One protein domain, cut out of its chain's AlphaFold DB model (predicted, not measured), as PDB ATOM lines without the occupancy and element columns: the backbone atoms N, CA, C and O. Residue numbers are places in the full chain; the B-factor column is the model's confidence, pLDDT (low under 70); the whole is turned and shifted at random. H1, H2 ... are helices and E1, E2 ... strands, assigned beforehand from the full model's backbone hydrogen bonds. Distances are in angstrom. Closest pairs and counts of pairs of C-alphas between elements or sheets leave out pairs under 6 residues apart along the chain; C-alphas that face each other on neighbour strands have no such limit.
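AT A GLANCE: This is residues 459 to 533 of the 680 residues of a protein of viral metagenome (UniProt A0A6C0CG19). Two helices, H1 and H2, cross steeply near their middles as an X, with a small strand hairpin, E1 and E2, before H1 and short H3 packed on H2. A long loop, residues 485 to 501, joins the crossed helices. The printed part has 75 residues, with two named strands and three named helices in the order E1, E2, H1, H2, H3 along the chain; the class is mostly helix, with helices holding 37 and strands 8 of the 45 residues in named elements, the two strands form an antiparallel sheet, and the whole is compact, with a radius of gyration of the C-alphas of 12.2 A and spans of 39 by 26 by 20 A.

HOW THE PARTS SIT: E1, residues 459 to 462, and E2, residues 465 to 468, form an antiparallel hairpin at 162 degrees, with N 459 and O 467 2.8 A apart, within hydrogen-bond range. H1, residues 470 to 484, touches H2, residues 502 to 518, at a steep tilt of 65 degrees, opposite ways; their closest C-alphas, of Ala 476 and Ala 510, are 5.1 A apart. With residues 511 to 515 alone H2 touches H3, residues 522 to 526; the closest C-alphas, of Asn 511 and Met 524, are 6.9 A apart. H1 and H3 are apart. Every O i to N i+4 pair is within hydrogen-bond range in H3, 10 of 11 in H1 and 12 of 13 in H2.

IN THESE COORDINATES: E1 begins at C-alpha 459 (-37.060, -39.617, 20.274). H1 measures 21.3 A and H2 23.8 A from first to last C-alpha. H3 ends at C-alpha 526 (-36.363, -44.239, 10.302).

THE WHOLE: The C-alphas of Ile 464 and Phe 486, the two farthest apart, are 39.8 A apart. The link from H1 to H2 is long. The printed part has no cut, and no printed residue is under 70 in pLDDT.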
ATOM      1  N   SER A 459     -35.712 -39.063  20.383       94.06
ATOM      2  CA  SER A 459     -37.060 -39.617  20.274       94.06
ATOM      3  C   SER A 459     -37.034 -41.144  20.177       94.06
ATOM      4  O   SER A 459     -36.356 -41.718  19.318       94.06
ATOM      5  N   GLU A 460     -37.805 -41.820  21.033       95.44
ATOM      6  CA  GLU A 460     -38.039 -43.264  20.942       95.44
ATOM      7  C   GLU A 460     -39.011 -43.596  19.801       95.44
ATOM      8  O   GLU A 460     -40.201 -43.274  19.843       95.44
ATOM      9  N   GLN A 461     -38.528 -44.325  18.795       95.38
ATOM     10  CA  GLN A 461     -39.377 -44.807  17.702       95.38
ATOM     11  C   GLN A 461     -39.946 -46.197  18.024       95.38
ATOM     12  O   GLN A 461     -41.104 -46.491  17.713       95.38
ATOM     13  N   SER A 462     -39.174 -47.035  18.723       93.31
ATOM     14  CA  SER A 462     -39.596 -48.324  19.291       93.31
ATOM     15  C   SER A 462     -38.698 -48.707  20.485       93.31
ATOM     16  O   SER A 462     -37.628 -48.111  20.617       93.31
ATOM     17  N   PRO A 463     -39.020 -49.761  21.266       91.25
ATOM     18  CA  PRO A 463     -38.207 -50.196  22.414       91.25
ATOM     19  C   PRO A 463     -36.758 -50.598  22.095       91.25
ATOM     20  O   PRO A 463     -35.989 -50.934  22.994       91.25
ATOM     21  N   ILE A 464     -36.390 -50.652  20.813       89.56
ATOM     22  CA  ILE A 464     -35.056 -51.024  20.338       89.56
ATOM     23  C   ILE A 464     -34.472 -50.015  19.332       89.56
ATOM     24  O   ILE A 464     -33.464 -50.326  18.696       89.56
ATOM     25  N   HIS A 465     -35.103 -48.848  19.163       93.19
ATOM     26  CA  HIS A 465     -34.743 -47.837  18.165       93.19
ATOM     27  C   HIS A 465     -35.011 -46.420  18.688       93.19
ATOM     28  O   HIS A 465     -36.159 -46.060  18.967       93.19
ATOM     29  N   TRP A 466     -33.976 -45.580  18.659       94.25
ATOM     30  CA  TRP A 466     -34.039 -44.156  19.004       94.25
ATOM     31  C   TRP A 466     -33.393 -43.291  17.927       94.25
ATOM     32  O   TRP A 466     -32.422 -43.716  17.300       94.25
ATOM     33  N   GLU A 467     -33.894 -42.073  17.741       93.81
ATOM     34  CA  GLU A 467     -33.354 -41.089  16.796       93.81
ATOM     35  C   GLU A 467     -33.009 -39.782  17.498       93.81
ATOM     36  O   GLU A 467     -33.750 -39.335  18.370       93.81
ATOM     37  N   ASN A 468     -31.898 -39.159  17.100       91.81
ATOM     38  CA  ASN A 468     -31.627 -37.777  17.477       91.81
ATOM     39  C   ASN A 468     -32.506 -36.862  16.611       91.81
ATOM     40  O   ASN A 468     -32.550 -37.018  15.387       91.81
ATOM     41  N   VAL A 469     -33.210 -35.943  17.266       92.81
ATOM     42  CA  VAL A 469     -34.233 -35.086  16.653       92.81
ATOM     43  C   VAL A 469     -33.993 -33.595  16.905       92.81
ATOM     44  O   VAL A 469     -34.844 -32.775  16.565       92.81
ATOM     45  N   SER A 470     -32.844 -33.223  17.481       90.81
ATOM     46  CA  SER A 470     -32.560 -31.832  17.858       90.81
ATOM     47  C   SER A 470     -32.461 -30.906  16.647       90.81
ATOM     48  O   SER A 470     -32.949 -29.781  16.701       90.81
ATOM     49  N   ASP A 471     -31.902 -31.386  15.534       88.62
ATOM     50  CA  ASP A 471     -31.836 -30.629  14.281       88.62
ATOM     51  C   ASP A 471     -33.226 -30.393  13.674       88.62
ATOM     52  O   ASP A 471     -33.497 -29.319  13.149       88.62
ATOM     53  N   ILE A 472     -34.137 -31.364  13.796       93.81
ATOM     54  CA  ILE A 472     -35.528 -31.211  13.347       93.81
ATOM     55  C   ILE A 472     -36.244 -30.169  14.206       93.81
ATOM     56  O   ILE A 472     -36.959 -29.334  13.661       93.81
ATOM     57  N   THR A 473     -36.049 -30.191  15.528       94.00
ATOM     58  CA  THR A 473     -36.629 -29.194  16.441       94.00
ATOM     59  C   THR A 473     -36.114 -27.786  16.136       94.00
ATOM     60  O   THR A 473     -36.922 -26.862  16.044       94.00
ATOM     61  N   GLY A 474     -34.800 -27.642  15.921       91.38
ATOM     62  CA  GLY A 474     -34.164 -26.364  15.587       91.38
ATOM     63  C   GLY A 474     -34.710 -25.730  14.310       91.38
ATOM     64  O   GLY A 474     -34.897 -24.523  14.277       91.38
ATOM     65  N   THR A 475     -35.056 -26.536  13.303       92.31
ATOM     66  CA  THR A 475     -35.716 -26.052  12.078       92.31
ATOM     67  C   THR A 475     -37.221 -25.848  12.265       92.31
ATOM     68  O   THR A 475     -37.797 -24.898  11.742       92.31
ATOM     69  N   ALA A 476     -37.896 -26.740  12.994       95.06
ATOM     70  CA  ALA A 476     -39.351 -26.738  13.103       95.06
ATOM     71  C   ALA A 476     -39.899 -25.480  13.781       95.06
ATOM     72  O   ALA A 476     -40.907 -24.947  13.323       95.06
ATOM     73  N   ILE A 477     -39.267 -25.007  14.856       94.69
ATOM     74  CA  ILE A 477     -39.785 -23.874  15.635       94.69
ATOM     75  C   ILE A 477     -39.772 -22.565  14.816       94.69
ATOM     76  O   ILE A 477     -40.855 -21.993  14.641       94.69
ATOM     77  N   PRO A 478     -38.635 -22.111  14.241       92.50
ATOM     78  CA  PRO A 478     -38.612 -20.924  13.382       92.50
ATOM     79  C   PRO A 478     -39.515 -21.074  12.152       92.50
ATOM     80  O   PRO A 478     -40.272 -20.165  11.815       92.50
ATOM     81  N   MET A 479     -39.516 -22.255  11.523       92.50
ATOM     82  CA  MET A 479     -40.344 -22.530  10.347       92.50
ATOM     83  C   MET A 479     -41.844 -22.455  10.654       92.50
ATOM     84  O   MET A 479     -42.609 -21.929   9.847       92.50
ATOM     85  N   TYR A 480     -42.291 -22.951  11.815       94.25
ATOM     86  CA  TYR A 480     -43.692 -22.826  12.221       94.25
ATOM     87  C   TYR A 480     -44.092 -21.365  12.340       94.25
ATOM     88  O   TYR A 480     -45.135 -20.971  11.823       94.25
ATOM     89  N   TYR A 481     -43.253 -20.575  13.010       91.19
ATOM     90  CA  TYR A 481     -43.482 -19.153  13.198       91.19
ATOM     91  C   TYR A 481     -43.592 -18.430  11.847       91.19
ATOM     92  O   TYR A 481     -44.591 -17.758  11.587       91.19
ATOM     93  N   ALA A 482     -42.652 -18.678  10.934       90.50
ATOM     94  CA  ALA A 482     -42.667 -18.118   9.584       90.50
ATOM     95  C   ALA A 482     -43.940 -18.483   8.789       90.50
ATOM     96  O   ALA A 482     -44.553 -17.623   8.155       90.50
ATOM     97  N   ILE A 483     -44.388 -19.743   8.842       90.19
ATOM     98  CA  ILE A 483     -45.587 -20.178   8.106       90.19
ATOM     99  C   ILE A 483     -46.866 -19.613   8.736       90.19
ATOM    100  O   ILE A 483     -47.760 -19.164   8.025       90.19
ATOM    101  N   LYS A 484     -47.000 -19.675  10.062       86.88
ATOM    102  CA  LYS A 484     -48.280 -19.416  10.742       86.88
ATOM    103  C   LYS A 484     -48.506 -17.976  11.127       86.88
ATOM    104  O   LYS A 484     -49.648 -17.525  11.092       86.88
ATOM    105  N   VAL A 485     -47.446 -17.293  11.529       79.94
ATOM    106  CA  VAL A 485     -47.526 -15.915  12.001       79.94
ATOM    107  C   VAL A 485     -47.239 -14.961  10.846       79.94
ATOM    108  O   VAL A 485     -47.965 -13.989  10.667       79.94
ATOM    109  N   PHE A 486     -46.250 -15.282  10.009       81.88
ATOM    110  CA  PHE A 486     -45.824 -14.418   8.900       81.88
ATOM    111  C   PHE A 486     -46.444 -14.805   7.552       81.88
ATOM    112  O   PHE A 486     -46.225 -14.120   6.555       81.88
ATOM    113  N   ASN A 487     -47.218 -15.895   7.504       82.19
ATOM    114  CA  ASN A 487     -47.870 -16.393   6.292       82.19
ATOM    115  C   ASN A 487     -46.888 -16.590   5.114       82.19
ATOM    116  O   ASN A 487     -47.235 -16.352   3.955       82.19
ATOM    117  N   LYS A 488     -45.644 -16.997   5.411       82.75
ATOM    118  CA  LYS A 488     -44.613 -17.265   4.399       82.75
ATOM    119  C   LYS A 488     -44.799 -18.669   3.825       82.75
ATOM    120  O   LYS A 488     -44.889 -19.652   4.564       82.75
ATOM    121  N   ASP A 489     -44.803 -18.771   2.498       80.31
ATOM    122  CA  ASP A 489     -44.919 -20.049   1.788       80.31
ATOM    123  C   ASP A 489     -43.557 -20.750   1.664       80.31
ATOM    124  O   ASP A 489     -42.961 -20.841   0.595       80.31
ATOM    125  N   ILE A 490     -43.033 -21.206   2.804       81.75
ATOM    126  CA  ILE A 490     -41.787 -21.990   2.886       81.75
ATOM    127  C   ILE A 490     -42.055 -23.491   3.086       81.75
ATOM    128  O   ILE A 490     -41.133 -24.300   3.204       81.75
ATOM    129  N   ASN A 491     -43.331 -23.889   3.140       83.12
ATOM    130  CA  ASN A 491     -43.728 -25.285   3.259       83.12
ATOM    131  C   ASN A 491     -43.754 -25.954   1.886       83.12
ATOM    132  O   ASN A 491     -44.782 -26.044   1.223       83.12
ATOM    133  N   GLU A 492     -42.631 -26.535   1.498       79.00
ATOM    134  CA  GLU A 492     -42.522 -27.275   0.240       79.00
ATOM    135  C   GLU A 492     -43.142 -28.693   0.280       79.00
ATOM    136  O   GLU A 492     -42.720 -29.588  -0.470       79.00
ATOM    137  N   THR A 493     -44.060 -28.971   1.209       82.38
ATOM    138  CA  THR A 493     -44.683 -30.289   1.380       82.38
ATOM    139  C   THR A 493     -46.200 -30.219   1.227       82.38
ATOM    140  O   THR A 493     -46.822 -29.179   1.391       82.38
ATOM    141  N   MET A 494     -46.829 -31.372   0.986       82.12
ATOM    142  CA  MET A 494     -48.295 -31.485   0.950       82.12
ATOM    143  C   MET A 494     -48.949 -31.410   2.346       82.12
ATOM    144  O   MET A 494     -50.177 -31.407   2.453       82.12
ATOM    145  N   THR A 495     -48.157 -31.405   3.424       85.06
ATOM    146  CA  THR A 495     -48.667 -31.415   4.802       85.06
ATOM    147  C   THR A 495     -49.207 -30.035   5.150       85.06
ATOM    148  O   THR A 495     -48.474 -29.057   5.082       85.06
ATOM    149  N   LYS A 496     -50.476 -29.939   5.554       85.62
ATOM    150  CA  LYS A 496     -51.086 -28.661   5.946       85.62
ATOM    151  C   LYS A 496     -50.894 -28.391   7.435       85.62
ATOM    152  O   LYS A 496     -50.998 -29.308   8.246       85.62
ATOM    153  N   LEU A 497     -50.689 -27.123   7.777       90.38
ATOM    154  CA  LEU A 497     -50.786 -26.626   9.145       90.38
ATOM    155  C   LEU A 497     -52.126 -25.893   9.276       90.38
ATOM    156  O   LEU A 497     -52.246 -24.734   8.882       90.38
ATOM    157  N   ASN A 498     -53.166 -26.559   9.766       87.62
ATOM    158  CA  ASN A 498     -54.535 -26.022   9.856       87.62
ATOM    159  C   ASN A 498     -55.023 -25.868  11.307       87.62
ATOM    160  O   ASN A 498     -56.196 -25.578  11.521       87.62
ATOM    161  N   GLY A 499     -54.131 -26.050  12.284       84.44
ATOM    162  CA  GLY A 499     -54.440 -26.027  13.712       84.44
ATOM    163  C   GLY A 499     -54.609 -27.423  14.312       84.44
ATOM    164  O   GLY A 499     -54.374 -27.595  15.507       84.44
ATOM    165  N   ASP A 500     -54.937 -28.446  13.511       89.94
ATOM    166  CA  ASP A 500     -55.001 -29.828  13.991       89.94
ATOM    167  C   ASP A 500     -53.619 -30.490  13.941       89.94
ATOM    168  O   ASP A 500     -53.007 -30.639  12.882       89.94
ATOM    169  N   LYS A 501     -53.122 -30.912  15.112       92.81
ATOM    170  CA  LYS A 501     -51.811 -31.569  15.288       92.81
ATOM    171  C   LYS A 501     -50.647 -30.812  14.642       92.81
ATOM    172  O   LYS A 501     -49.669 -31.420  14.208       92.81
ATOM    173  N   ASP A 502     -50.720 -29.487  14.640       95.12
ATOM    174  CA  ASP A 502     -49.698 -28.609  14.069       95.12
ATOM    175  C   ASP A 502     -48.295 -28.889  14.653       95.12
ATOM    176  O   ASP A 502     -47.334 -28.978  13.894       95.12
ATOM    177  N   HIS A 503     -48.195 -29.194  15.954       95.31
ATOM    178  CA  HIS A 503     -46.962 -29.646  16.627       95.31
ATOM    179  C   HIS A 503     -46.337 -30.924  16.048       95.31
ATOM    180  O   HIS A 503     -45.122 -31.072  16.058       95.31
ATOM    181  N   VAL A 504     -47.140 -31.839  15.500       96.38
ATOM    182  CA  VAL A 504     -46.658 -33.047  14.806       96.38
ATOM    183  C   VAL A 504     -46.322 -32.720  13.355       96.38
ATOM    184  O   VAL A 504     -45.303 -33.158  12.817       96.38
ATOM    185  N   ASN A 505     -47.212 -31.979  12.695       95.62
ATOM    186  CA  ASN A 505     -47.122 -31.687  11.272       95.62
ATOM    187  C   ASN A 505     -45.900 -30.824  10.957       95.62
ATOM    188  O   ASN A 505     -45.213 -31.112   9.979       95.62
ATOM    189  N   ILE A 506     -45.557 -29.855  11.807       95.88
ATOM    190  CA  ILE A 506     -44.352 -29.052  11.602       95.88
ATOM    191  C   ILE A 506     -43.079 -29.887  11.681       95.88
ATOM    192  O   ILE A 506     -42.206 -29.740  10.832       95.88
ATOM    193  N   LEU A 507     -42.985 -30.827  12.624       96.62
ATOM    194  CA  LEU A 507     -41.816 -31.699  12.716       96.62
ATOM    195  C   LEU A 507     -41.661 -32.564  11.451       96.62
ATOM    196  O   LEU A 507     -40.542 -32.847  11.024       96.62
ATOM    197  N   ARG A 508     -42.772 -32.970  10.817       95.12
ATOM    198  CA  ARG A 508     -42.745 -33.678   9.524       95.12
ATOM    199  C   ARG A 508     -42.239 -32.790   8.395       95.12
ATOM    200  O   ARG A 508     -41.405 -33.249   7.615       95.12
ATOM    201  N   ILE A 509     -42.733 -31.552   8.323       94.56
ATOM    202  CA  ILE A 509     -42.306 -30.559   7.329       94.56
ATOM    203  C   ILE A 509     -40.805 -30.296   7.495       94.56
ATOM    204  O   ILE A 509     -40.047 -30.521   6.556       94.56
ATOM    205  N   ALA A 510     -40.363 -29.966   8.711       94.44
ATOM    206  CA  ALA A 510     -38.963 -29.713   9.039       94.44
ATOM    207  C   ALA A 510     -38.054 -30.910   8.722       94.44
ATOM    208  O   ALA A 510     -37.023 -30.741   8.077       94.44
ATOM    209  N   ASN A 511     -38.445 -32.143   9.086       94.75
ATOM    210  CA  ASN A 511     -37.655 -33.331   8.742       94.75
ATOM    211  C   ASN A 511     -37.537 -33.508   7.217       94.75
ATOM    212  O   ASN A 511     -36.458 -33.809   6.710       94.75
ATOM    213  N   SER A 512     -38.627 -33.291   6.472       92.69
ATOM    214  CA  SER A 512     -38.613 -33.354   5.007       92.69
ATOM    215  C   SER A 512     -37.684 -32.294   4.405       92.69
ATOM    216  O   SER A 512     -36.873 -32.624   3.540       92.69
ATOM    217  N   THR A 513     -37.764 -31.045   4.867       89.38
ATOM    218  CA  THR A 513     -36.900 -29.946   4.410       89.38
ATOM    219  C   THR A 513     -35.432 -30.239   4.711       89.38
ATOM    220  O   THR A 513     -34.608 -30.239   3.792       89.38
ATOM    221  N   ASN A 514     -35.110 -30.634   5.947       88.19
ATOM    222  CA  ASN A 514     -33.750 -31.005   6.342       88.19
ATOM    223  C   ASN A 514     -33.212 -32.144   5.467       88.19
ATOM    224  O   ASN A 514     -32.071 -32.083   4.998       88.19
ATOM    225  N   CYS A 515     -34.032 -33.158   5.170       88.56
ATOM    226  CA  CYS A 515     -33.641 -34.272   4.306       88.56
ATOM    227  C   CYS A 515     -33.391 -33.845   2.856       88.56
ATOM    228  O   CYS A 515     -32.428 -34.327   2.262       88.56
ATOM    229  N   LYS A 516     -34.195 -32.935   2.290       85.81
ATOM    230  CA  LYS A 516     -33.974 -32.400   0.935       85.81
ATOM    231  C   LYS A 516     -32.652 -31.634   0.843       85.81
ATOM    232  O   LYS A 516     -31.857 -31.894  -0.063       85.81
ATOM    233  N   VAL A 517     -32.386 -30.746   1.803       81.44
ATOM    234  CA  VAL A 517     -31.172 -29.911   1.839       81.44
ATOM    235  C   VAL A 517     -29.915 -30.774   2.005       81.44
ATOM    236  O   VAL A 517     -28.970 -30.693   1.212       81.44
ATOM    237  N   SER A 518     -29.918 -31.665   2.999       80.00
ATOM    238  CA  SER A 518     -28.767 -32.514   3.346       80.00
ATOM    239  C   SER A 518     -28.638 -33.791   2.503       80.00
ATOM    240  O   SER A 518     -27.599 -34.457   2.542       80.00
ATOM    241  N   ASN A 519     -29.671 -34.150   1.733       83.25
ATOM    242  CA  ASN A 519     -29.830 -35.437   1.049       83.25
ATOM    243  C   ASN A 519     -29.832 -36.652   2.007       83.25
ATOM    244  O   ASN A 519     -29.490 -37.758   1.597       83.25
ATOM    245  N   SER A 520     -30.175 -36.464   3.284       87.00
ATOM    246  CA  SER A 520     -30.156 -37.496   4.335       87.00
ATOM    247  C   SER A 520     -31.517 -38.172   4.547       87.00
ATOM    248  O   SER A 520     -32.030 -38.252   5.662       87.00
ATOM    249  N   TYR A 521     -32.100 -38.694   3.464       90.56
ATOM    250  CA  TYR A 521     -33.419 -39.343   3.453       90.56
ATOM    251  C   TYR A 521     -33.554 -40.553   4.391       90.56
ATOM    252  O   TYR A 521     -34.674 -40.909   4.763       90.56
ATOM    253  N   TYR A 522     -32.447 -41.147   4.848       91.94
ATOM    254  CA  TYR A 522     -32.472 -42.185   5.879       91.94
ATOM    255  C   TYR A 522     -33.225 -41.753   7.148       91.94
ATOM    256  O   TYR A 522     -33.884 -42.588   7.770       91.94
ATOM    257  N   LYS A 523     -33.223 -40.455   7.500       92.44
ATOM    258  CA  LYS A 523     -34.005 -39.939   8.636       92.44
ATOM    259  C   LYS A 523     -35.512 -40.080   8.420       92.44
ATOM    260  O   LYS A 523     -36.209 -40.514   9.333       92.44
ATOM    261  N   MET A 524     -36.032 -39.790   7.225       92.56
ATOM    262  CA  MET A 524     -37.461 -39.992   6.907       92.56
ATOM    263  C   MET A 524     -37.858 -41.475   6.928       92.56
ATOM    264  O   MET A 524     -38.975 -41.845   7.309       92.56
ATOM    265  N   ASN A 525     -36.935 -42.352   6.536       93.44
ATOM    266  CA  ASN A 525     -37.169 -43.791   6.569       93.44
ATOM    267  C   ASN A 525     -37.234 -44.342   7.995       93.44
ATOM    268  O   ASN A 525     -37.990 -45.283   8.232       93.44
ATOM    269  N   GLN A 526     -36.510 -43.738   8.935       95.31
ATOM    270  CA  GLN A 526     -36.363 -44.239  10.302       95.31
ATOM    271  C   GLN A 526     -37.286 -43.553  11.321       95.31
ATOM    272  O   GLN A 526     -37.787 -44.219  12.224       95.31
ATOM    273  N   ILE A 527     -37.590 -42.263  11.147       96.00
ATOM    274  CA  ILE A 527     -38.480 -41.504  12.037       96.00
ATOM    275  C   ILE A 527     -39.935 -41.694  11.601       96.00
ATOM    276  O   ILE A 527     -40.344 -41.265  10.521       96.00
ATOM    277  N   LYS A 528     -40.733 -42.339  12.455       95.19
ATOM    278  CA  LYS A 528     -42.168 -42.603  12.246       95.19
ATOM    279  C   LYS A 528     -43.057 -41.911  13.277       95.19
ATOM    280  O   LYS A 528     -44.184 -41.535  12.953       95.19
ATOM    281  N   LYS A 529     -42.564 -41.729  14.501       96.25
ATOM    282  CA  LYS A 529     -43.246 -41.035  15.597       96.25
ATOM    283  C   LYS A 529     -42.683 -39.628  15.731       96.25
ATOM    284  O   LYS A 529     -41.484 -39.471  15.912       96.25
ATOM    285  N   TYR A 530     -43.572 -38.642  15.661       96.62
ATOM    286  CA  TYR A 530     -43.278 -37.210  15.744       96.62
ATOM    287  C   TYR A 530     -43.984 -36.613  16.968       96.62
ATOM    288  O   TYR A 530     -44.950 -35.869  16.838       96.62
ATOM    289  N   ASN A 531     -43.582 -37.052  18.159       95.31
ATOM    290  CA  ASN A 531     -44.291 -36.814  19.423       95.31
ATOM    291  C   ASN A 531     -43.407 -36.223  20.536       95.31
ATOM    292  O   ASN A 531     -43.835 -36.202  21.683       95.31
ATOM    293  N   TRP A 532     -42.192 -35.770  20.212       96.38
ATOM    294  CA  TRP A 532     -41.249 -35.189  21.180       96.38
ATOM    295  C   TRP A 532     -41.469 -33.688  21.437       96.38
ATOM    296  O   TRP A 532     -40.854 -33.121  22.332       96.38
ATOM    297  N   LEU A 533     -42.344 -33.045  20.653       96.69
ATOM    298  CA  LEU A 533     -42.770 -31.661  20.842       96.69
ATOM    299  C   LEU A 533     -44.267 -31.642  21.149       96.69
ATOM    300  O   LEU A 533     -45.082 -31.974  20.290       96.69
TER     301      LEU A 533